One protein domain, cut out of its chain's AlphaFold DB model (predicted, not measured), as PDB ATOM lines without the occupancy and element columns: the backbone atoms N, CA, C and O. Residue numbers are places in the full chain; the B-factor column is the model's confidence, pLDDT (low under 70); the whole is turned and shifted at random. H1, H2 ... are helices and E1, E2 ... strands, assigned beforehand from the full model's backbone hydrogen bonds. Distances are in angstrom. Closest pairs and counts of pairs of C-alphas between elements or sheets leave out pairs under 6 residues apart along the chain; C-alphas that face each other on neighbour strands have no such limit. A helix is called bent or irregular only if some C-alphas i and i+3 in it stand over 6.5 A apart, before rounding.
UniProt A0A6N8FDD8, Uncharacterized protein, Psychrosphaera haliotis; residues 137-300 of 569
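This is residues 137 to 300 of the 569 residues of an uncharacterized protein of Psychrosphaera haliotis (UniProt A0A6N8FDD8). Five helices or arms run along much the same line as a bundle, joined in a ring in which H1 touches H2b, H2b touches H4, H4 touches H7, H7 touches H6 and H6 touches H1, and a small sheet of three strands, E2, E1 and E3, sits at one end of it. The arm H2a covers one face of this sheet and the short H5 stands up from the other, while at the opposite end of the bundle lie H3 and a long stretch with no named element, residues 203 to 219; residues 217 to 222 stick out. The 164 printed residues include seven named helices and three named strands, in the order H1 E1 E2 H2 H3 H4 E3 H5 H6 H7, and the class is mostly helix. The sheet's order is E2 E1 E3, antiparallel throughout. The whole is only just loose, close to compact, with a radius of gyration of the C-alphas of 18.7 A and spans of 56 by 39 by 32 A.

In the sheet, E1, residues 153 to 158, is the inner strand between E2, residues 164 to 168, and E3, residues 251 to 253. E1 and E2 form a hairpin, with N 157 and O 165 2.9 A apart. Between E1 and E3, N 154 and O 252 are 2.9 A apart, within hydrogen-bond range. H2, residues 178 to 202, was assigned as one helix by its hydrogen bonds but is bent, with C-alphas 187 and 190 7.3 A apart; its arms H2a, residues 178 to 187, and H2b, residues 190 to 202, stand at a steep tilt of 48 degrees. H2a is over E1 at a height over the sheet of 9.3 A and runs along the strands, at 10 degrees to E1 on the local plane. On the opposite face H5, residues 255 to 260, stands up from the sheet at 48 degrees. H1, residues 137 to 151, only grazes the sheet with residues 147 to 151. It touches H2b, closest at the C-alphas of Gln 139 and Ile 195, 5.7 A, at a shallow tilt of 20 degrees, opposite ways. H4, residues 233 to 246, touches H2b, closest at the C-alphas of Pro 190 and Arg 236, 5.9 A, with residues 190 to 194 of H2b alone. H7, residues 286 to 297, touches H4 at a shallow tilt of 12 degrees, opposite ways, closest at the C-alphas of Lys 245 and Val 290, 6.6 A. H6, residues 264 to 274, touches H7 the same way at 15 degrees, closest at the C-alphas of Cys 272 and Phe 289, 6.4 A. H6 also touches H1, closest at the C-alphas of Ile 149 and Ile 274, 6.4 A. H3, residues 220 to 231, forms a helical hairpin with H2b, closest at the C-alphas of Thr 197 and Gly 229, 6.0 A. Every O i to N i+4 pair is within hydrogen-bond range in H4, H5, H6 and H7, against 10 of 11 in H1, 5 of 6 in H2a, 6 of 9 in H2b and 6 of 8 in H3.

H1 begins at C-alpha 137, (-60.889, 18.430, 11.978), and is 22.5 A long; it is only just irregular, with C-alphas 137 and 140 6.7 A apart. E1 is 16.6 A long and E2 14.0 A. H2b is 19.2 A long and H4 19.6 A. H7 ends at C-alpha 297, (-50.698, 34.982, 1.963).

The C-alphas farthest apart are those of Gly 162 and Asn 209, 58.9 A. The printed part has no cut. The links H2 to H3 and H6 to H7 are long. The mean pLDDT of the printed part is 77.1; among the residues under 70 are 137 to 147, 200 to 235 and 296 to 300.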
ATOM      1  N   LYS A 137     -61.435  19.325  13.013       63.41
ATOM      2  CA  LYS A 137     -60.889  18.430  11.978       63.41
ATOM      3  C   LYS A 137     -59.873  19.094  11.039       63.41
ATOM      4  O   LYS A 137     -59.170  18.394  10.313       63.41
ATOM      5  N   LYS A 138     -59.765  20.429  11.033       62.06
ATOM      6  CA  LYS A 138     -58.864  21.183  10.136       62.06
ATOM      7  C   LYS A 138     -57.456  21.383  10.697       62.06
ATOM      8  O   LYS A 138     -56.541  21.657   9.922       62.06
ATOM      9  N   GLN A 139     -57.247  21.198  12.002       61.53
ATOM     10  CA  GLN A 139     -55.935  21.350  12.639       61.53
ATOM     11  C   GLN A 139     -54.868  20.427  12.027       61.53
ATOM     12  O   GLN A 139     -53.768  20.882  11.718       61.53
ATOM     13  N   VAL A 140     -55.192  19.144  11.839       59.16
ATOM     14  CA  VAL A 140     -54.246  18.133  11.338       59.16
ATOM     15  C   VAL A 140     -53.822  18.415   9.886       59.16
ATOM     16  O   VAL A 140     -52.617  18.478   9.642       59.16
ATOM     17  N   PRO A 141     -54.739  18.671   8.928       59.25
ATOM     18  CA  PRO A 141     -54.360  19.088   7.574       59.25
ATOM     19  C   PRO A 141     -53.479  20.347   7.529       59.25
ATOM     20  O   PRO A 141     -52.499  20.395   6.782       59.25
ATOM     21  N   ILE A 142     -53.778  21.350   8.363       61.44
ATOM     22  CA  ILE A 142     -52.992  22.591   8.451       61.44
ATOM     23  C   ILE A 142     -51.586  22.306   8.977       61.44
ATOM     24  O   ILE A 142     -50.606  22.727   8.362       61.44
ATOM     25  N   ALA A 143     -51.481  21.567  10.084       62.19
ATOM     26  CA  ALA A 143     -50.203  21.178  10.665       62.19
ATOM     27  C   ALA A 143     -49.360  20.391   9.656       62.19
ATOM     28  O   ALA A 143     -48.200  20.727   9.436       62.19
ATOM     29  N   ASN A 144     -49.965  19.417   8.971       63.59
ATOM     30  CA  ASN A 144     -49.297  18.623   7.945       63.59
ATOM     31  C   ASN A 144     -48.798  19.490   6.785       63.59
ATOM     32  O   ASN A 144     -47.666  19.323   6.347       63.59
ATOM     33  N   THR A 145     -49.595  20.452   6.314       67.00
ATOM     34  CA  THR A 145     -49.183  21.367   5.238       67.00
ATOM     35  C   THR A 145     -47.962  22.192   5.645       67.00
ATOM     36  O   THR A 145     -46.980  22.258   4.906       67.00
ATOM     37  N   VAL A 146     -47.990  22.787   6.841       66.75
ATOM     38  CA  VAL A 146     -46.890  23.614   7.360       66.75
ATOM     39  C   VAL A 146     -45.629  22.777   7.574       66.75
ATOM     40  O   VAL A 146     -44.555  23.163   7.110       66.75
ATOM     41  N   ILE A 147     -45.759  21.614   8.216       68.56
ATOM     42  CA  ILE A 147     -44.655  20.677   8.455       68.56
ATOM     43  C   ILE A 147     -44.040  20.236   7.127       68.56
ATOM     44  O   ILE A 147     -42.821  20.296   6.982       68.56
ATOM     45  N   ASN A 148     -44.859  19.866   6.139       73.44
ATOM     46  CA  ASN A 148     -44.376  19.419   4.836       73.44
ATOM     47  C   ASN A 148     -43.549  20.499   4.134       73.44
ATOM     48  O   ASN A 148     -42.494  20.182   3.593       73.44
ATOM     49  N   ILE A 149     -43.983  21.766   4.172       77.75
ATOM     50  CA  ILE A 149     -43.222  22.893   3.608       77.75
ATOM     51  C   ILE A 149     -41.916  23.104   4.388       77.75
ATOM     52  O   ILE A 149     -40.853  23.220   3.782       77.75
ATOM     53  N   MET A 150     -41.973  23.128   5.723       79.06
ATOM     54  CA  MET A 150     -40.801  23.376   6.574       79.06
ATOM     55  C   MET A 150     -39.746  22.274   6.481       79.06
ATOM     56  O   MET A 150     -38.558  22.573   6.527       79.06
ATOM     57  N   GLN A 151     -40.147  21.015   6.306       81.81
ATOM     58  CA  GLN A 151     -39.219  19.900   6.093       81.81
ATOM     59  C   GLN A 151     -38.423  20.037   4.790       81.81
ATOM     60  O   GLN A 151     -37.305  19.534   4.693       81.81
ATOM     61  N   GLN A 152     -38.973  20.737   3.792       87.19
ATOM     62  CA  GLN A 152     -38.269  20.988   2.535       87.19
ATOM     63  C   GLN A 152     -37.318  22.187   2.594       87.19
ATOM     64  O   GLN A 152     -36.630  22.455   1.610       87.19
ATOM     65  N   LEU A 153     -37.266  22.907   3.718       88.56
ATOM     66  CA  LEU A 153     -36.465  24.113   3.885       88.56
ATOM     67  C   LEU A 153     -35.427  23.928   4.989       88.56
ATOM     68  O   LEU A 153     -35.740  23.528   6.109       88.56
ATOM     69  N   GLU A 154     -34.187  24.286   4.684       93.06
ATOM     70  CA  GLU A 154     -33.119  24.430   5.666       93.06
ATOM     71  C   GLU A 154     -32.874  25.905   5.973       93.06
ATOM     72  O   GLU A 154     -32.880  26.745   5.070       93.06
ATOM     73  N   LEU A 155     -32.619  26.198   7.249       93.50
ATOM     74  CA  LEU A 155     -32.227  27.519   7.718       93.50
ATOM     75  C   LEU A 155     -30.728  27.543   8.010       93.50
ATOM     76  O   LEU A 155     -30.210  26.692   8.737       93.50
ATOM     77  N   LYS A 156     -30.049  28.552   7.470       94.94
ATOM     78  CA  LYS A 156     -28.682  28.912   7.828       94.94
ATOM     79  C   LYS A 156     -28.636  29.412   9.270       94.94
ATOM     80  O   LYS A 156     -29.387  30.314   9.637       94.94
ATOM     81  N   TYR A 157     -27.721  28.880  10.068       93.50
ATOM     82  CA  TYR A 157     -27.554  29.286  11.458       93.50
ATOM     83  C   TYR A 157     -26.090  29.350  11.891       93.50
ATOM     84  O   TYR A 157     -25.206  28.776  11.250       93.50
ATOM     85  N   THR A 158     -25.848  30.053  12.996       94.56
ATOM     86  CA  THR A 158     -24.533  30.154  13.634       94.56
ATOM     87  C   THR A 158     -24.494  29.254  14.861       94.56
ATOM     88  O   THR A 158     -25.357  29.329  15.738       94.56
ATOM     89  N   THR A 159     -23.491  28.385  14.927       94.00
ATOM     90  CA  THR A 159     -23.245  27.518  16.084       94.00
ATOM     91  C   THR A 159     -22.688  28.321  17.266       94.00
ATOM     92  O   THR A 159     -22.139  29.409  17.094       94.00
ATOM     93  N   LYS A 160     -22.725  27.758  18.478       92.88
ATOM     94  CA  LYS A 160     -22.116  28.325  19.697       92.88
ATOM     95  C   LYS A 160     -20.622  28.635  19.539       92.88
ATOM     96  O   LYS A 160     -20.106  29.496  20.243       92.88
ATOM     97  N   ASN A 161     -19.954  27.971  18.595       92.62
ATOM     98  CA  ASN A 161     -18.536  28.151  18.290       92.62
ATOM     99  C   ASN A 161     -18.291  29.117  17.111       92.62
ATOM    100  O   ASN A 161     -17.163  29.232  16.642       92.62
ATOM    101  N   GLY A 162     -19.330  29.780  16.592       91.25
ATOM    102  CA  GLY A 162     -19.234  30.748  15.492       91.25
ATOM    103  C   GLY A 162     -19.214  30.144  14.081       91.25
ATOM    104  O   GLY A 162     -19.168  30.888  13.105       91.25
ATOM    105  N   ALA A 163     -19.274  28.815  13.937       93.38
ATOM    106  CA  ALA A 163     -19.355  28.166  12.625       93.38
ATOM    107  C   ALA A 163     -20.747  28.339  11.993       93.38
ATOM    108  O   ALA A 163     -21.749  28.349  12.705       93.38
ATOM    109  N   THR A 164     -20.807  28.434  10.663       93.44
ATOM    110  CA  THR A 164     -22.068  28.428   9.904       93.44
ATOM    111  C   THR A 164     -22.498  26.996   9.606       93.44
ATOM    112  O   THR A 164     -21.710  26.217   9.071       93.44
ATOM    113  N   ALA A 165     -23.756  26.679   9.886       93.19
ATOM    114  CA  ALA A 165     -24.372  25.392   9.596       93.19
ATOM    115  C   ALA A 165     -25.772  25.583   8.992       93.19
ATOM    116  O   ALA A 165     -26.284  26.700   8.903       93.19
ATOM    117  N   TYR A 166     -26.373  24.485   8.538       92.31
ATOM    118  CA  TYR A 166     -27.741  24.443   8.027       92.31
ATOM    119  C   TYR A 166     -28.464  23.270   8.667       92.31
ATOM    120  O   TYR A 166     -27.883  22.196   8.821       92.31
ATOM    121  N   THR A 167     -29.728  23.462   9.016       89.31
ATOM    122  CA  THR A 167     -30.582  22.361   9.461       89.31
ATOM    123  C   THR A 167     -32.006  22.573   8.961       89.31
ATOM    124  O   THR A 167     -32.412  23.730   8.776       89.31
ATOM    125  N   PRO A 168     -32.775  21.497   8.719       87.62
ATOM    126  CA  PRO A 168     -34.188  21.607   8.406       87.62
ATOM    127  C   PRO A 168     -34.927  22.432   9.458       87.62
ATOM    128  O   PRO A 168     -34.680  22.284  10.657       87.62
ATOM    129  N   LEU A 169     -35.875  23.265   9.025       84.12
ATOM    130  CA  LEU A 169     -36.643  24.126   9.933       84.12
ATOM    131  C   LEU A 169     -37.373  23.335  11.029       84.12
ATOM    132  O   LEU A 169     -37.612  23.877  12.106       84.12
ATOM    133  N   THR A 170     -37.676  22.059  10.783       78.62
ATOM    134  CA  THR A 170     -38.357  21.155  11.718       78.62
ATOM    135  C   THR A 170     -37.440  20.428  12.707       78.62
ATOM    136  O   THR A 170     -37.950  19.708  13.561       78.62
ATOM    137  N   LEU A 171     -36.111  20.546  12.597       82.56
ATOM    138  CA  LEU A 171     -35.161  19.852  13.476       82.56
ATOM    139  C   LEU A 171     -34.522  20.808  14.485       82.56
ATOM    140  O   LEU A 171     -34.197  21.948  14.167       82.56
ATOM    141  N   SER A 172     -34.306  20.341  15.714       81.75
ATOM    142  CA  SER A 172     -33.689  21.156  16.764       81.75
ATOM    143  C   SER A 172     -32.226  21.496  16.452       81.75
ATOM    144  O   SER A 172     -31.421  20.608  16.177       81.75
ATOM    145  N   MET A 173     -31.860  22.774  16.580       84.50
ATOM    146  CA  MET A 173     -30.473  23.251  16.485       84.50
ATOM    147  C   MET A 173     -29.770  23.198  17.855       84.50
ATOM    148  O   MET A 173     -29.610  24.217  18.524       84.50
ATOM    149  N   LEU A 174     -29.366  22.014  18.323       86.12
ATOM    150  CA  LEU A 174     -28.785  21.840  19.673       86.12
ATOM    151  C   LEU A 174     -27.493  22.652  19.908       86.12
ATOM    152  O   LEU A 174     -27.163  23.033  21.042       86.12
ATOM    153  N   ASP A 175     -26.761  22.923  18.836       91.69
ATOM    154  CA  ASP A 175     -25.506  23.661  18.820       91.69
ATOM    155  C   ASP A 175     -25.657  25.121  18.367       91.69
ATOM    156  O   ASP A 175     -24.649  25.818  18.339       91.69
ATOM    157  N   ALA A 176     -26.866  25.611  18.062       90.44
ATOM    158  CA  ALA A 176     -27.091  27.003  17.669       90.44
ATOM    159  C   ALA A 176     -26.837  28.005  18.802       90.44
ATOM    160  O   ALA A 176     -27.037  27.723  19.989       90.44
ATOM    161  N   ASP A 177     -26.453  29.220  18.413       90.81
ATOM    162  CA  ASP A 177     -26.501  30.381  19.292       90.81
ATOM    163  C   ASP A 177     -27.952  30.814  19.604       90.81
ATOM    164  O   ASP A 177     -28.944  30.361  19.009       90.81
ATOM    165  N   ALA A 178     -28.096  31.706  20.585       88.38
ATOM    166  CA  ALA A 178     -29.408  32.167  21.036       88.38
ATOM    167  C   ALA A 178     -30.184  32.919  19.937       88.38
ATOM    168  O   ALA A 178     -31.413  32.835  19.877       88.38
ATOM    169  N   ASN A 179     -29.482  33.642  19.060       89.75
ATOM    170  CA  ASN A 179     -30.106  34.414  17.991       89.75
ATOM    171  C   ASN A 179     -30.681  33.500  16.902       89.75
ATOM    172  O   ASN A 179     -31.830  33.659  16.506       89.75
ATOM    173  N   SER A 180     -29.923  32.496  16.478       88.19
ATOM    174  CA  SER A 180     -30.340  31.498  15.498       88.19
ATOM    175  C   SER A 180     -31.521  30.674  15.996       88.19
ATOM    176  O   SER A 180     -32.493  30.485  15.268       88.19
ATOM    177  N   THR A 181     -31.500  30.283  17.275       84.69
ATOM    178  CA  THR A 181     -32.636  29.610  17.926       84.69
ATOM    179  C   THR A 181     -33.891  30.489  17.887       84.69
ATOM    180  O   THR A 181     -34.989  30.017  17.589       84.69
ATOM    181  N   LYS A 182     -33.742  31.798  18.141       87.06
ATOM    182  CA  LYS A 182     -34.847  32.765  18.069       87.06
ATOM    183  C   LYS A 182     -35.378  32.929  16.641       87.06
ATOM    184  O   LYS A 182     -36.593  32.987  16.461       87.06
ATOM    185  N   ILE A 183     -34.495  32.993  15.642       88.94
ATOM    186  CA  ILE A 183     -34.876  33.091  14.226       88.94
ATOM    187  C   ILE A 183     -35.648  31.840  13.804       88.94
ATOM    188  O   ILE A 183     -36.719  31.973  13.215       88.94
ATOM    189  N   GLN A 184     -35.147  30.646  14.144       84.44
ATOM    190  CA  GLN A 184     -35.818  29.382  13.846       84.44
ATOM    191  C   GLN A 184     -37.212  29.339  14.475       84.44
ATOM    192  O   GLN A 184     -38.190  29.054  13.786       84.44
ATOM    193  N   LYS A 185     -37.321  29.694  15.762       83.81
ATOM    194  CA  LYS A 185     -38.598  29.714  16.482       83.81
ATOM    195  C   LYS A 185     -39.653  30.585  15.805       83.81
ATOM    196  O   LYS A 185     -40.809  30.183  15.694       83.81
ATOM    197  N   ALA A 186     -39.255  31.746  15.295       84.06
ATOM    198  CA  ALA A 186     -40.160  32.663  14.612       84.06
ATOM    199  C   ALA A 186     -40.727  32.115  13.281       84.06
ATOM    200  O   ALA A 186     -41.755  32.615  12.824       84.06
ATOM    201  N   PHE A 187     -40.134  31.070  12.684       80.62
ATOM    202  CA  PHE A 187     -40.710  30.415  11.502       80.62
ATOM    203  C   PHE A 187     -41.935  29.553  11.823       80.62
ATOM    204  O   PHE A 187     -42.850  29.511  11.003       80.62
ATOM    205  N   TYR A 188     -41.973  28.878  12.977       74.81
ATOM    206  CA  TYR A 188     -43.029  27.907  13.300       74.81
ATOM    207  C   TYR A 188     -43.988  28.355  14.408       74.81
ATOM    208  O   TYR A 188     -45.148  27.945  14.400       74.81
ATOM    209  N   GLN A 189     -43.560  29.251  15.303       77.94
ATOM    210  CA  GLN A 189     -44.376  29.737  16.420       77.94
ATOM    211  C   GLN A 189     -45.764  30.270  15.993       77.94
ATOM    212  O   GLN A 189     -46.752  29.874  16.612       77.94
ATOM    213  N   PRO A 190     -45.911  31.087  14.928       72.25
ATOM    214  CA  PRO A 190     -47.230  31.558  14.494       72.25
ATOM    215  C   PRO A 190     -48.207  30.421  14.150       72.25
ATOM    216  O   PRO A 190     -49.409  30.539  14.396       72.25
ATOM    217  N   PHE A 191     -47.694  29.309  13.615       70.75
ATOM    218  CA  PHE A 191     -48.494  28.137  13.273       70.75
ATOM    219  C   PHE A 191     -48.784  27.255  14.484       70.75
ATOM    220  O   PHE A 191     -49.902  26.767  14.596       70.75
ATOM    221  N   GLU A 192     -47.840  27.088  15.416       72.44
ATOM    222  CA  GLU A 192     -48.105  26.406  16.693       72.44
ATOM    223  C   GLU A 192     -49.236  27.095  17.459       72.44
ATOM    224  O   GLU A 192     -50.160  26.444  17.944       72.44
ATOM    225  N   GLU A 193     -49.210  28.425  17.521       73.19
ATOM    226  CA  GLU A 193     -50.255  29.181  18.197       73.19
ATOM    227  C   GLU A 193     -51.600  29.122  17.445       73.19
ATOM    228  O   GLU A 193     -52.656  29.119  18.082       73.19
ATOM    229  N   LEU A 194     -51.591  29.050  16.105       70.62
ATOM    230  CA  LEU A 194     -52.797  28.798  15.303       70.62
ATOM    231  C   LEU A 194     -53.361  27.403  15.583       70.62
ATOM    232  O   LEU A 194     -54.550  27.270  15.852       70.62
ATOM    233  N   ILE A 195     -52.519  26.373  15.556       69.56
ATOM    234  CA  ILE A 195     -52.885  24.983  15.848       69.56
ATOM    235  C   ILE A 195     -53.488  24.891  17.253       69.56
ATOM    236  O   ILE A 195     -54.556  24.311  17.415       69.56
ATOM    237  N   ALA A 196     -52.870  25.530  18.249       72.69
ATOM    238  CA  ALA A 196     -53.401  25.606  19.608       72.69
ATOM    239  C   ALA A 196     -54.759  26.328  19.673       72.69
ATOM    240  O   ALA A 196     -55.638  25.925  20.432       72.69
ATOM    241  N   THR A 197     -54.950  27.371  18.858       68.94
ATOM    242  CA  THR A 197     -56.226  28.093  18.753       68.94
ATOM    243  C   THR A 197     -57.313  27.228  18.109       68.94
ATOM    244  O   THR A 197     -58.452  27.247  18.562       68.94
ATOM    245  N   LEU A 198     -56.979  26.455  17.072       66.62
ATOM    246  CA  LEU A 198     -57.920  25.563  16.387       66.62
ATOM    247  C   LEU A 198     -58.287  24.348  17.239       66.62
ATOM    248  O   LEU A 198     -59.451  23.965  17.262       66.62
ATOM    249  N   LYS A 199     -57.327  23.807  17.997       70.81
ATOM    250  CA  LYS A 199     -57.536  22.677  18.908       70.81
ATOM    251  C   LYS A 199     -58.644  22.932  19.924       70.81
ATOM    252  O   LYS A 199     -59.366  22.022  20.297       70.81
ATOM    253  N   VAL A 200     -58.831  24.186  20.335       68.00
ATOM    254  CA  VAL A 200     -59.945  24.569  21.213       68.00
ATOM    255  C   VAL A 200     -61.295  24.133  20.642       68.00
ATOM    256  O   VAL A 200     -62.162  23.767  21.421       68.00
ATOM    257  N   PHE A 201     -61.480  24.182  19.318       65.38
ATOM    258  CA  PHE A 201     -62.730  23.814  18.645       65.38
ATOM    259  C   PHE A 201     -62.936  22.298  18.531       65.38
ATOM    260  O   PHE A 201     -64.069  21.860  18.357       65.38
ATOM    261  N   GLU A 202     -61.882  21.496  18.709       66.31
ATOM    262  CA  GLU A 202     -61.980  20.034  18.802       66.31
ATOM    263  C   GLU A 202     -62.852  19.628  19.993       66.31
ATOM    264  O   GLU A 202     -63.794  18.857  19.827       66.31
ATOM    265  N   ASP A 203     -62.644  20.261  21.152       66.56
ATOM    266  CA  ASP A 203     -63.471  20.035  22.342       66.56
ATOM    267  C   ASP A 203     -64.942  20.452  22.122       66.56
ATOM    268  O   ASP A 203     -65.823  20.024  22.862       66.56
ATOM    269  N   TYR A 204     -65.225  21.289  21.114       60.94
ATOM    270  CA  TYR A 204     -66.584  21.694  20.733       60.94
ATOM    271  C   TYR A 204     -67.142  20.920  19.535       60.94
ATOM    272  O   TYR A 204     -68.232  21.235  19.050       60.94
ATOM    273  N   THR A 205     -66.417  19.907  19.064       59.44
ATOM    274  CA  THR A 205     -66.921  18.963  18.074       59.44
ATOM    275  C   THR A 205     -67.855  17.998  18.784       59.44
ATOM    276  O   THR A 205     -67.405  17.260  19.661       59.44
ATOM    277  N   PRO A 206     -69.159  17.997  18.457       53.06
ATOM    278  CA  PRO A 206     -70.086  17.069  19.079       53.06
ATOM    279  C   PRO A 206     -69.626  15.629  18.833       53.06
ATOM    280  O   PRO A 206     -69.154  15.301  17.740       53.06
ATOM    281  N   ASN A 207     -69.813  14.763  19.828       54.66
ATOM    282  CA  ASN A 207     -69.739  13.320  19.620       54.66
ATOM    283  C   ASN A 207     -70.824  12.865  18.615       54.66
ATOM    284  O   ASN A 207     -71.651  13.659  18.159       54.66
ATOM    285  N   GLU A 208     -70.847  11.579  18.267       49.66
ATOM    286  CA  GLU A 208     -71.776  11.015  17.271       49.66
ATOM    287  C   GLU A 208     -73.267  11.304  17.559       49.66
ATOM    288  O   GLU A 208     -74.082  11.283  16.639       49.66
ATOM    289  N   ASN A 209     -73.618  11.660  18.802       46.31
ATOM    290  CA  ASN A 209     -74.984  11.959  19.235       46.31
ATOM    291  C   ASN A 209     -75.369  13.446  19.110       46.31
ATOM    292  O   ASN A 209     -76.535  13.798  19.286       46.31
ATOM    293  N   GLY A 210     -74.422  14.339  18.801       51.38
ATOM    294  CA  GLY A 210     -74.714  15.730  18.449       51.38
ATOM    295  C   GLY A 210     -75.218  16.620  19.592       51.38
ATOM    296  O   GLY A 210     -75.672  17.735  19.316       51.38
ATOM    297  N   GLN A 211     -75.177  16.169  20.848       54.59
ATOM    298  CA  GLN A 211     -75.802  16.881  21.958       54.59
ATOM    299  C   GLN A 211     -74.941  18.062  22.423       54.59
ATOM    300  O   GLN A 211     -73.744  17.951  22.667       54.59
ATOM    301  N   ILE A 212     -75.577  19.225  22.600       57.78
ATOM    302  CA  ILE A 212     -74.945  20.449  23.135       57.78
ATOM    303  C   ILE A 212     -74.379  20.253  24.558       57.78
ATOM    304  O   ILE A 212     -73.583  21.054  25.044       57.78
ATOM    305  N   CYS A 213     -74.810  19.178  25.215       58.50
ATOM    306  CA  CYS A 213     -74.488  18.798  26.582       58.50
ATOM    307  C   CYS A 213     -73.090  18.217  26.754       58.50
ATOM    308  O   CYS A 213     -72.510  18.372  27.830       58.50
ATOM    309  N   ASP A 214     -72.526  17.661  25.684       58.38
ATOM    310  CA  ASP A 214     -71.178  17.093  25.668       58.38
ATOM    311  C   ASP A 214     -70.091  18.160  25.472       58.38
ATOM    312  O   ASP A 214     -68.899  17.874  25.547       58.38
ATOM    313  N   LEU A 215     -70.496  19.415  25.248       64.44
ATOM    314  CA  LEU A 215     -69.585  20.528  25.022       64.44
ATOM    315  C   LEU A 215     -69.040  21.078  26.356       64.44
ATOM    316  O   LEU A 215     -69.788  21.190  27.337       64.44
ATOM    317  N   PRO A 216     -67.771  21.511  26.410       62.28
ATOM    318  CA  PRO A 216     -67.134  22.059  27.602       62.28
ATOM    319  C   PRO A 216     -67.929  23.164  28.314       62.28
ATOM    320  O   PRO A 216     -68.562  24.017  27.686       62.28
ATOM    321  N   ARG A 217     -67.856  23.178  29.652       61.53
ATOM    322  CA  ARG A 217     -68.425  24.218  30.529       61.53
ATOM    323  C   ARG A 217     -67.414  25.365  30.679       61.53
ATOM    324  O   ARG A 217     -66.700  25.429  31.671       61.53
ATOM    325  N   PHE A 218     -67.272  26.229  29.675       60.88
ATOM    326  CA  PHE A 218     -66.411  27.421  29.782       60.88
ATOM    327  C   PHE A 218     -67.238  28.683  30.034       60.88
ATOM    328  O   PHE A 218     -68.353  28.817  29.526       60.88
ATOM    329  N   ASN A 219     -66.664  29.634  30.781       56.03
ATOM    330  CA  ASN A 219     -67.232  30.976  30.882       56.03
ATOM    331  C   ASN A 219     -66.870  31.820  29.645       56.03
ATOM    332  O   ASN A 219     -65.885  31.561  28.942       56.03
ATOM    333  N   TYR A 220     -67.660  32.863  29.402       55.72
ATOM    334  CA  TYR A 220     -67.514  33.759  28.258       55.72
ATOM    335  C   TYR A 220     -66.097  34.333  28.078       55.72
ATOM    336  O   TYR A 220     -65.582  34.341  26.962       55.72
ATOM    337  N   LEU A 221     -65.430  34.768  29.153       55.88
ATOM    338  CA  LEU A 221     -64.087  35.370  29.098       55.88
ATOM    339  C   LEU A 221     -63.031  34.381  28.591       55.88
ATOM    340  O   LEU A 221     -62.131  34.750  27.833       55.88
ATOM    341  N   GLN A 222     -63.134  33.113  28.994       60.81
ATOM    342  CA  GLN A 222     -62.222  32.067  28.536       60.81
ATOM    343  C   GLN A 222     -62.422  31.774  27.047       60.81
ATOM    344  O   GLN A 222     -61.444  31.590  26.323       60.81
ATOM    345  N   PHE A 223     -63.666  31.789  26.573       61.31
ATOM    346  CA  PHE A 223     -63.980  31.624  25.159       61.31
ATOM    347  C   PHE A 223     -63.579  32.848  24.318       61.31
ATOM    348  O   PHE A 223     -62.939  32.692  23.279       61.31
ATOM    349  N   GLU A 224     -63.846  34.067  24.794       60.31
ATOM    350  CA  GLU A 224     -63.423  35.312  24.145       60.31
ATOM    351  C   GLU A 224     -61.899  35.359  23.982       60.31
ATOM    352  O   GLU A 224     -61.394  35.636  22.894       60.31
ATOM    353  N   ASN A 225     -61.145  35.034  25.035       63.06
ATOM    354  CA  ASN A 225     -59.684  34.985  24.970       63.06
ATOM    355  C   ASN A 225     -59.176  33.940  23.968       63.06
ATOM    356  O   ASN A 225     -58.175  34.179  23.291       63.06
ATOM    357  N   LYS A 226     -59.886  32.816  23.821       62.47
ATOM    358  CA  LYS A 226     -59.561  31.780  22.833       62.47
ATOM    359  C   LYS A 226     -59.908  32.221  21.397       62.47
ATOM    360  O   LYS A 226     -59.100  32.012  20.496       62.47
ATOM    361  N   ILE A 227     -61.018  32.935  21.176       57.84
ATOM    362  CA  ILE A 227     -61.377  33.515  19.863       57.84
ATOM    363  C   ILE A 227     -60.488  34.702  19.471       57.84
ATOM    364  O   ILE A 227     -60.215  34.890  18.284       57.84
ATOM    365  N   LYS A 228     -59.968  35.486  20.423       60.72
ATOM    366  CA  LYS A 228     -58.996  36.555  20.121       60.72
ATOM    367  C   LYS A 228     -57.796  36.020  19.331       60.72
ATOM    368  O   LYS A 228     -57.337  36.682  18.397       60.72
ATOM    369  N   GLY A 229     -57.359  34.792  19.623       62.28
ATOM    370  CA  GLY A 229     -56.339  34.080  18.846       62.28
ATOM    371  C   GLY A 229     -56.685  34.001  17.358       62.28
ATOM    372  O   GLY A 229     -55.869  34.398  16.524       62.28
ATOM    373  N   LEU A 230     -57.925  33.622  17.031       58.28
ATOM    374  CA  LEU A 230     -58.424  33.587  15.657       58.28
ATOM    375  C   LEU A 230     -58.394  34.974  15.027       58.28
ATOM    376  O   LEU A 230     -57.858  35.103  13.937       58.28
ATOM    377  N   THR A 231     -58.889  36.021  15.692       56.38
ATOM    378  CA  THR A 231     -58.885  37.393  15.129       56.38
ATOM    379  C   THR A 231     -57.485  37.961  14.889       56.38
ATOM    380  O   THR A 231     -57.308  38.839  14.051       56.38
ATOM    381  N   SER A 232     -56.475  37.436  15.588       63.06
ATOM    382  CA  SER A 232     -55.075  37.826  15.405       63.06
ATOM    383  C   SER A 232     -54.347  37.039  14.310       63.06
ATOM    384  O   SER A 232     -53.228  37.407  13.958       63.06
ATOM    385  N   LEU A 233     -54.967  35.992  13.747       65.00
ATOM    386  CA  LEU A 233     -54.383  35.156  12.692       65.00
ATOM    387  C   LEU A 233     -53.852  35.971  11.502       65.00
ATOM    388  O   LEU A 233     -52.710  35.739  11.109       65.00
ATOM    389  N   PRO A 234     -54.590  36.950  10.952       62.84
ATOM    390  CA  PRO A 234     -54.091  37.728   9.825       62.84
ATOM    391  C   PRO A 234     -52.813  38.511  10.175       62.84
ATOM    392  O   PRO A 234     -51.830  38.448   9.443       62.84
ATOM    393  N   ASN A 235     -52.765  39.141  11.356       68.00
ATOM    394  CA  ASN A 235     -51.560  39.828  11.837       68.00
ATOM    395  C   ASN A 235     -50.397  38.855  12.064       68.00
ATOM    396  O   ASN A 235     -49.255  39.178  11.755       68.00
ATOM    397  N   ARG A 236     -50.665  37.649  12.578       71.38
ATOM    398  CA  ARG A 236     -49.637  36.615  12.769       71.38
ATOM    399  C   ARG A 236     -49.075  36.117  11.440       71.38
ATOM    400  O   ARG A 236     -47.864  35.961  11.330       71.38
ATOM    401  N   LEU A 237     -49.928  35.927  10.431       70.38
ATOM    402  CA  LEU A 237     -49.509  35.580   9.071       70.38
ATOM    403  C   LEU A 237     -48.690  36.705   8.435       70.38
ATOM    404  O   LEU A 237     -47.682  36.423   7.798       70.38
ATOM    405  N   GLN A 238     -49.068  37.965   8.661       72.69
ATOM    406  CA  GLN A 238     -48.296  39.124   8.216       72.69
ATOM    407  C   GLN A 238     -46.900  39.138   8.857       72.69
ATOM    408  O   GLN A 238     -45.900  39.226   8.150       72.69
ATOM    409  N   VAL A 239     -46.814  39.001  10.186       78.12
ATOM    410  CA  VAL A 239     -45.539  38.963  10.925       78.12
ATOM    411  C   VAL A 239     -44.669  37.800  10.458       78.12
ATOM    412  O   VAL A 239     -43.471  37.975  10.242       78.12
ATOM    413  N   TRP A 240     -45.267  36.625  10.260       81.81
ATOM    414  CA  TRP A 240     -44.573  35.467   9.708       81.81
ATOM    415  C   TRP A 240     -44.044  35.741   8.297       81.81
ATOM    416  O   TRP A 240     -42.881  35.468   8.013       81.81
ATOM    417  N   LEU A 241     -44.864  36.322   7.422       79.81
ATOM    418  CA  LEU A 241     -44.476  36.627   6.050       79.81
ATOM    419  C   LEU A 241     -43.336  37.653   6.001       79.81
ATOM    420  O   LEU A 241     -42.397  37.489   5.224       79.81
ATOM    421  N   GLU A 242     -43.371  38.675   6.855       83.00
ATOM    422  CA  GLU A 242     -42.266  39.628   7.002       83.00
ATOM    423  C   GLU A 242     -40.997  38.960   7.548       83.00
ATOM    424  O   GLU A 242     -39.893  39.258   7.087       83.00
ATOM    425  N   HIS A 243     -41.132  37.995   8.464       85.12
ATOM    426  CA  HIS A 243     -40.003  37.194   8.946       85.12
ATOM    427  C   HIS A 243     -39.382  36.349   7.825       85.12
ATOM    428  O   HIS A 243     -38.162  36.359   7.654       85.12
ATOM    429  N   VAL A 244     -40.207  35.695   7.002       85.00
ATOM    430  CA  VAL A 244     -39.762  34.945   5.814       85.00
ATOM    431  C   VAL A 244     -39.045  35.868   4.825       85.00
ATOM    432  O   VAL A 244     -37.955  35.536   4.364       85.00
ATOM    433  N   LYS A 245     -39.604  37.050   4.526       87.12
ATOM    434  CA  LYS A 245     -38.973  38.043   3.638       87.12
ATOM    435  C   LYS A 245     -37.619  38.504   4.171       87.12
ATOM    436  O   LYS A 245     -36.660  38.582   3.404       87.12
ATOM    437  N   LYS A 246     -37.535  38.785   5.474       90.69
ATOM    438  CA  LYS A 246     -36.310  39.234   6.146       90.69
ATOM    439  C   LYS A 246     -35.199  38.186   6.085       90.69
ATOM    440  O   LYS A 246     -34.045  38.547   5.877       90.69
ATOM    441  N   HIS A 247     -35.547  36.913   6.246       90.50
ATOM    442  CA  HIS A 247     -34.597  35.802   6.339       90.50
ATOM    443  C   HIS A 247     -34.508  34.951   5.065       90.50
ATOM    444  O   HIS A 247     -33.950  33.859   5.086       90.50
ATOM    445  N   LYS A 248     -35.006  35.441   3.924       91.44
ATOM    446  CA  LYS A 248     -34.995  34.691   2.657       91.44
ATOM    447  C   LYS A 248     -33.594  34.262   2.207       91.44
ATOM    448  O   LYS A 248     -33.439  33.183   1.653       91.44
ATOM    449  N   ALA A 249     -32.572  35.076   2.474       91.81
ATOM    450  CA  ALA A 249     -31.185  34.766   2.120       91.81
ATOM    451  C   ALA A 249     -30.588  33.631   2.971       91.81
ATOM    452  O   ALA A 249     -29.579  33.040   2.590       91.81
ATOM    453  N   ASP A 250     -31.216  33.328   4.109       92.88
ATOM    454  CA  ASP A 250     -30.818  32.259   5.021       92.88
ATOM    455  C   ASP A 250     -31.524  30.932   4.692       92.88
ATOM    456  O   ASP A 250     -31.205  29.906   5.292       92.88
ATOM    457  N   LEU A 251     -32.477  30.930   3.752       92.25
ATOM    458  CA  LEU A 251     -33.257  29.755   3.372       92.25
ATOM    459  C   LEU A 251     -32.683  29.062   2.137       92.25
ATOM    460  O   LEU A 251     -32.318  29.699   1.148       92.25
ATOM    461  N   ARG A 252     -32.697  27.729   2.158       93.62
ATOM    462  CA  ARG A 252     -32.404  26.900   0.983       93.62
ATOM    463  C   ARG A 252     -33.265  25.635   0.947       93.62
ATOM    464  O   ARG A 252     -33.761  25.227   1.999       93.62
ATOM    465  N   PRO A 253     -33.417  24.985  -0.222       93.38
ATOM    466  CA  PRO A 253     -34.005  23.655  -0.285       93.38
ATOM    467  C   PRO A 253     -33.215  22.673   0.582       93.38
ATOM    468  O   PRO A 253     -31.987  22.767   0.659       93.38
ATOM    469  N   SER A 254     -33.907  21.741   1.231       90.94
ATOM    470  CA  SER A 254     -33.257  20.760   2.093       90.94
ATOM    471  C   SER A 254     -32.279  19.890   1.313       90.94
ATOM    472  O   SER A 254     -32.459  19.621   0.124       90.94
ATOM    473  N   THR A 255     -31.246  19.405   1.995       88.69
ATOM    474  CA  THR A 255     -30.242  18.524   1.390       88.69
ATOM    475  C   THR A 255     -30.899  17.273   0.800       88.69
ATOM    476  O   THR A 255     -30.515  16.817  -0.271       88.69
ATOM    477  N   GLN A 256     -31.950  16.758   1.449       86.88
ATOM    478  CA  GLN A 256     -32.745  15.637   0.944       86.88
ATOM    479  C   GLN A 256     -33.490  15.976  -0.354       86.88
ATOM    480  O   GLN A 256     -33.584  15.137  -1.245       86.88
ATOM    481  N   LEU A 257     -34.016  17.192  -0.490       87.38
ATOM    482  CA  LEU A 257     -34.683  17.607  -1.720       87.38
ATOM    483  C   LEU A 257     -33.662  17.843  -2.843       87.38
ATOM    484  O   LEU A 257     -33.886  17.451  -3.985       87.38
ATOM    485  N   LEU A 258     -32.503  18.416  -2.518       88.00
ATOM    486  CA  LEU A 258     -31.414  18.639  -3.472       88.00
ATOM    487  C   LEU A 258     -30.803  17.335  -4.008       88.00
ATOM    488  O   LEU A 258     -30.263  17.344  -5.106       88.00
ATOM    489  N   THR A 259     -30.890  16.219  -3.277       88.75
ATOM    490  CA  THR A 259     -30.472  14.903  -3.797       88.75
ATOM    491  C   THR A 259     -31.536  14.236  -4.665       88.75
ATOM    492  O   THR A 259     -31.200  13.413  -5.513       88.75
ATOM    493  N   GLN A 260     -32.812  14.585  -4.481       89.38
ATOM    494  CA  GLN A 260     -33.927  14.046  -5.267       89.38
ATOM    495  C   GLN A 260     -34.116  14.749  -6.612       89.38
ATOM    496  O   GLN A 260     -34.636  14.145  -7.551       89.38
ATOM    497  N   TYR A 261     -33.713  16.016  -6.716       88.81
ATOM    498  CA  TYR A 261     -33.890  16.821  -7.919       88.81
ATOM    499  C   TYR A 261     -32.548  17.160  -8.575       88.81
ATOM    500  O   TYR A 261     -31.582  17.464  -7.884       88.81
ATOM    501  N   PRO A 262     -32.479  17.165  -9.917       79.50
ATOM    502  CA  PRO A 262     -31.223  17.332 -10.653       79.50
ATOM    503  C   PRO A 262     -30.637  18.750 -10.565       79.50
ATOM    504  O   PRO A 262     -29.503  18.971 -10.986       79.50
ATOM    505  N   SER A 263     -31.408  19.721 -10.070       88.31
ATOM    506  CA  SER A 263     -31.022  21.127 -10.017       88.31
ATOM    507  C   SER A 263     -31.835  21.911  -8.978       88.31
ATOM    508  O   SER A 263     -32.961  21.544  -8.621       88.31
ATOM    509  N   THR A 264     -31.262  23.012  -8.485       89.25
ATOM    510  CA  THR A 264     -31.849  23.844  -7.419       89.25
ATOM    511  C   THR A 264     -33.178  24.485  -7.827       89.25
ATOM    512  O   THR A 264     -34.080  24.597  -7.002       89.25
ATOM    513  N   ASP A 265     -33.340  24.864  -9.095       91.62
ATOM    514  CA  ASP A 265     -34.603  25.378  -9.639       91.62
ATOM    515  C   ASP A 265     -35.710  24.316  -9.591       91.62
ATOM    516  O   ASP A 265     -36.831  24.609  -9.185       91.62
ATOM    517  N   LYS A 266     -35.398  23.052  -9.904       91.81
ATOM    518  CA  LYS A 266     -36.359  21.944  -9.789       91.81
ATOM    519  C   LYS A 266     -36.746  21.656  -8.344       91.81
ATOM    520  O   LYS A 266     -37.916  21.374  -8.084       91.81
ATOM    521  N   ALA A 267     -35.805  21.798  -7.415       91.12
ATOM    522  CA  ALA A 267     -36.093  21.726  -5.988       91.12
ATOM    523  C   ALA A 267     -37.046  22.860  -5.548       91.12
ATOM    524  O   ALA A 267     -38.036  22.594  -4.869       91.12
ATOM    525  N   TRP A 268     -36.844  24.103  -6.003       92.56
ATOM    526  CA  TRP A 268     -37.770  25.214  -5.724       92.56
ATOM    527  C   TRP A 268     -39.158  25.023  -6.348       92.56
ATOM    528  O   TRP A 268     -40.162  25.264  -5.676       92.56
ATOM    529  N   GLN A 269     -39.248  24.516  -7.581       92.38
ATOM    530  CA  GLN A 269     -40.530  24.159  -8.206       92.38
ATOM    531  C   GLN A 269     -41.276  23.098  -7.382       92.38
ATOM    532  O   GLN A 269     -42.494  23.190  -7.208       92.38
ATOM    533  N   ALA A 270     -40.557  22.110  -6.838       87.44
ATOM    534  CA  ALA A 270     -41.126  21.090  -5.962       87.44
ATOM    535  C   ALA A 270     -41.618  21.677  -4.629       87.44
ATOM    536  O   ALA A 270     -42.740  21.379  -4.222       87.44
ATOM    537  N   ILE A 271     -40.844  22.571  -3.999       87.06
ATOM    538  CA  ILE A 271     -41.261  23.297  -2.785       87.06
ATOM    539  C   ILE A 271     -42.537  24.095  -3.051       87.06
ATOM    540  O   ILE A 271     -43.495  23.992  -2.292       87.06
ATOM    541  N   CYS A 272     -42.595  24.847  -4.151       85.75
ATOM    542  CA  CYS A 272     -43.774  25.635  -4.508       85.75
ATOM    543  C   CYS A 272     -44.991  24.763  -4.843       85.75
ATOM    544  O   CYS A 272     -46.124  25.138  -4.545       85.75
ATOM    545  N   LYS A 273     -44.769  23.564  -5.394       85.00
ATOM    546  CA  LYS A 273     -45.831  22.577  -5.613       85.00
ATOM    547  C   LYS A 273     -46.371  22.040  -4.286       85.00
ATOM    548  O   LYS A 273     -47.584  21.969  -4.126       85.00
ATOM    549  N   ILE A 274     -45.492  21.712  -3.335       81.25
ATOM    550  CA  ILE A 274     -45.865  21.279  -1.975       81.25
ATOM    551  C   ILE A 274     -46.594  22.405  -1.229       81.25
ATOM    552  O   ILE A 274     -47.596  22.155  -0.568       81.25
ATOM    553  N   ALA A 275     -46.146  23.651  -1.398       74.44
ATOM    554  CA  ALA A 275     -46.790  24.841  -0.844       74.44
ATOM    555  C   ALA A 275     -48.070  25.265  -1.591       74.44
ATOM    556  O   ALA A 275     -48.703  26.247  -1.201       74.44
ATOM    557  N   ASN A 276     -48.456  24.539  -2.647       74.19
ATOM    558  CA  ASN A 276     -49.647  24.784  -3.456       74.19
ATOM    559  C   ASN A 276     -49.748  26.230  -3.981       74.19
ATOM    560  O   ASN A 276     -50.803  26.869  -3.909       74.19
ATOM    561  N   THR A 277     -48.632  26.779  -4.470       76.38
ATOM    562  CA  THR A 277     -48.613  28.129  -5.043       76.38
ATOM    563  C   THR A 277     -49.345  28.178  -6.390       76.38
ATOM    564  O   THR A 277     -49.549  27.158  -7.043       76.38
ATOM    565  N   LYS A 278     -49.746  29.377  -6.841       75.81
ATOM    566  CA  LYS A 278     -50.514  29.550  -8.092       75.81
ATOM    567  C   LYS A 278     -49.781  29.067  -9.341       75.81
ATOM    568  O   LYS A 278     -50.425  28.585 -10.267       75.81
ATOM    569  N   ASN A 279     -48.463  29.248  -9.397       84.81
ATOM    570  CA  ASN A 279     -47.658  28.856 -10.547       84.81
ATOM    571  C   ASN A 279     -46.365  28.161 -10.094       84.81
ATOM    572  O   ASN A 279     -45.287  28.746 -10.179       84.81
ATOM    573  N   PRO A 280     -46.422  26.907  -9.615       85.06
ATOM    574  CA  PRO A 280     -45.245  26.225  -9.078       85.06
ATOM    575  C   PRO A 280     -44.082  26.136 -10.072       85.06
ATOM    576  O   PRO A 280     -42.924  26.177  -9.674       85.06
ATOM    577  N   ALA A 281     -44.385  26.074 -11.373       88.31
ATOM    578  CA  ALA A 281     -43.388  26.015 -12.438       88.31
ATOM    579  C   ALA A 281     -42.540  27.294 -12.556       88.31
ATOM    580  O   ALA A 281     -41.415  27.223 -13.041       88.31
ATOM    581  N   SER A 282     -43.038  28.447 -12.095       88.25
ATOM    582  CA  SER A 282     -42.284  29.705 -12.112       88.25
ATOM    583  C   SER A 282     -41.418  29.930 -10.868       88.25
ATOM    584  O   SER A 282     -40.851  31.005 -10.738       88.25
ATOM    585  N   CYS A 283     -41.322  28.967  -9.944       90.25
ATOM    586  CA  CYS A 283     -40.401  29.049  -8.808       90.25
ATOM    587  C   CYS A 283     -39.013  28.524  -9.168       90.25
ATOM    588  O   CYS A 283     -38.753  27.337  -8.992       90.25
ATOM    589  N   ALA A 284     -38.113  29.379  -9.649       91.06
ATOM    590  CA  ALA A 284     -36.739  28.977  -9.945       91.06
ATOM    591  C   ALA A 284     -35.779  29.212  -8.767       91.06
ATOM    592  O   ALA A 284     -34.707  28.609  -8.705       91.06
ATOM    593  N   ASN A 285     -36.134  30.091  -7.832       92.25
ATOM    594  CA  ASN A 285     -35.273  30.483  -6.720       92.25
ATOM    595  C   ASN A 285     -36.086  30.896  -5.477       92.25
ATOM    596  O   ASN A 285     -37.319  30.866  -5.467       92.25
ATOM    597  N   VAL A 286     -35.371  31.295  -4.419       89.62
ATOM    598  CA  VAL A 286     -35.983  31.727  -3.157       89.62
ATOM    599  C   VAL A 286     -36.817  33.002  -3.306       89.62
ATOM    600  O   VAL A 286     -37.830  33.135  -2.629       89.62
ATOM    601  N   ASP A 287     -36.452  33.920  -4.204       91.69
ATOM    602  CA  ASP A 287     -37.220  35.146  -4.441       91.69
ATOM    603  C   ASP A 287     -38.562  34.835  -5.106       91.69
ATOM    604  O   ASP A 287     -39.591  35.364  -4.679       91.69
ATOM    605  N   ASP A 288     -38.584  33.919  -6.076       90.94
ATOM    606  CA  ASP A 288     -39.823  33.460  -6.709       90.94
ATOM    607  C   ASP A 288     -40.729  32.750  -5.696       90.94
ATOM    608  O   ASP A 288     -41.939  32.987  -5.666       90.94
ATOM    609  N   PHE A 289     -40.147  31.913  -4.831       87.75
ATOM    610  CA  PHE A 289     -40.874  31.250  -3.751       87.75
ATOM    611  C   PHE A 289     -41.475  32.258  -2.773       87.75
ATOM    612  O   PHE A 289     -42.677  32.212  -2.509       87.75
ATOM    613  N   VAL A 290     -40.677  33.205  -2.273       85.88
ATOM    614  CA  VAL A 290     -41.144  34.241  -1.343       85.88
ATOM    615  C   VAL A 290     -42.172  35.156  -2.006       85.88
ATOM    616  O   VAL A 290     -43.135  35.551  -1.352       85.88
ATOM    617  N   SER A 291     -42.041  35.457  -3.299       85.56
ATOM    618  CA  SER A 291     -43.020  36.232  -4.070       85.56
ATOM    619  C   SER A 291     -44.353  35.489  -4.217       85.56
ATOM    620  O   SER A 291     -45.424  36.058  -3.982       85.56
ATOM    621  N   GLN A 292     -44.312  34.189  -4.518       83.50
ATOM    622  CA  GLN A 292     -45.516  33.367  -4.611       83.50
ATOM    623  C   GLN A 292     -46.170  33.116  -3.253       83.50
ATOM    624  O   GLN A 292     -47.394  33.185  -3.170       83.50
ATOM    625  N   LEU A 293     -45.388  32.905  -2.190       76.81
ATOM    626  CA  LEU A 293     -45.883  32.894  -0.812       76.81
ATOM    627  C   LEU A 293     -46.513  34.238  -0.449       76.81
ATOM    628  O   LEU A 293     -47.613  34.273   0.087       76.81
ATOM    629  N   THR A 294     -45.853  35.346  -0.783       76.81
ATOM    630  CA  THR A 294     -46.386  36.689  -0.535       76.81
ATOM    631  C   THR A 294     -47.708  36.868  -1.256       76.81
ATOM    632  O   THR A 294     -48.649  37.326  -0.642       76.81
ATOM    633  N   THR A 295     -47.832  36.431  -2.506       74.44
ATOM    634  CA  THR A 295     -49.095  36.488  -3.260       74.44
ATOM    635  C   THR A 295     -50.167  35.550  -2.693       74.44
ATOM    636  O   THR A 295     -51.360  35.836  -2.787       74.44
ATOM    637  N   LEU A 296     -49.761  34.404  -2.142       67.19
ATOM    638  CA  LEU A 296     -50.660  33.412  -1.555       67.19
ATOM    639  C   LEU A 296     -51.217  33.877  -0.200       67.19
ATOM    640  O   LEU A 296     -52.385  33.635   0.092       67.19
ATOM    641  N   TYR A 297     -50.392  34.557   0.596       62.06
ATOM    642  CA  TYR A 297     -50.698  34.982   1.963       62.06
ATOM    643  C   TYR A 297     -50.880  36.503   2.113       62.06
ATOM    644  O   TYR A 297     -51.094  36.974   3.228       62.06
ATOM    645  N   SER A 298     -50.800  37.284   1.027       56.66
ATOM    646  CA  SER A 298     -50.937  38.745   1.066       56.66
ATOM    647  C   SER A 298     -52.327  39.138   1.531       56.66
ATOM    648  O   SER A 298     -53.329  38.830   0.880       56.66
ATOM    649  N   LEU A 299     -52.355  39.890   2.623       49.84
ATOM    650  CA  LEU A 299     -53.497  40.680   3.047       49.84
ATOM    651  C   LEU A 299     -53.384  42.081   2.410       49.84
ATOM    652  O   LEU A 299     -52.271  42.504   2.082       49.84
ATOM    653  N   PRO A 300     -54.498  42.802   2.188       45.69
ATOM    654  CA  PRO A 300     -54.461  44.185   1.704       45.69
ATOM    655  C   PRO A 300     -53.524  45.060   2.555       45.69
ATOM    656  O   PRO A 300     -53.428  44.867   3.760       45.69
TER     657      PRO A 300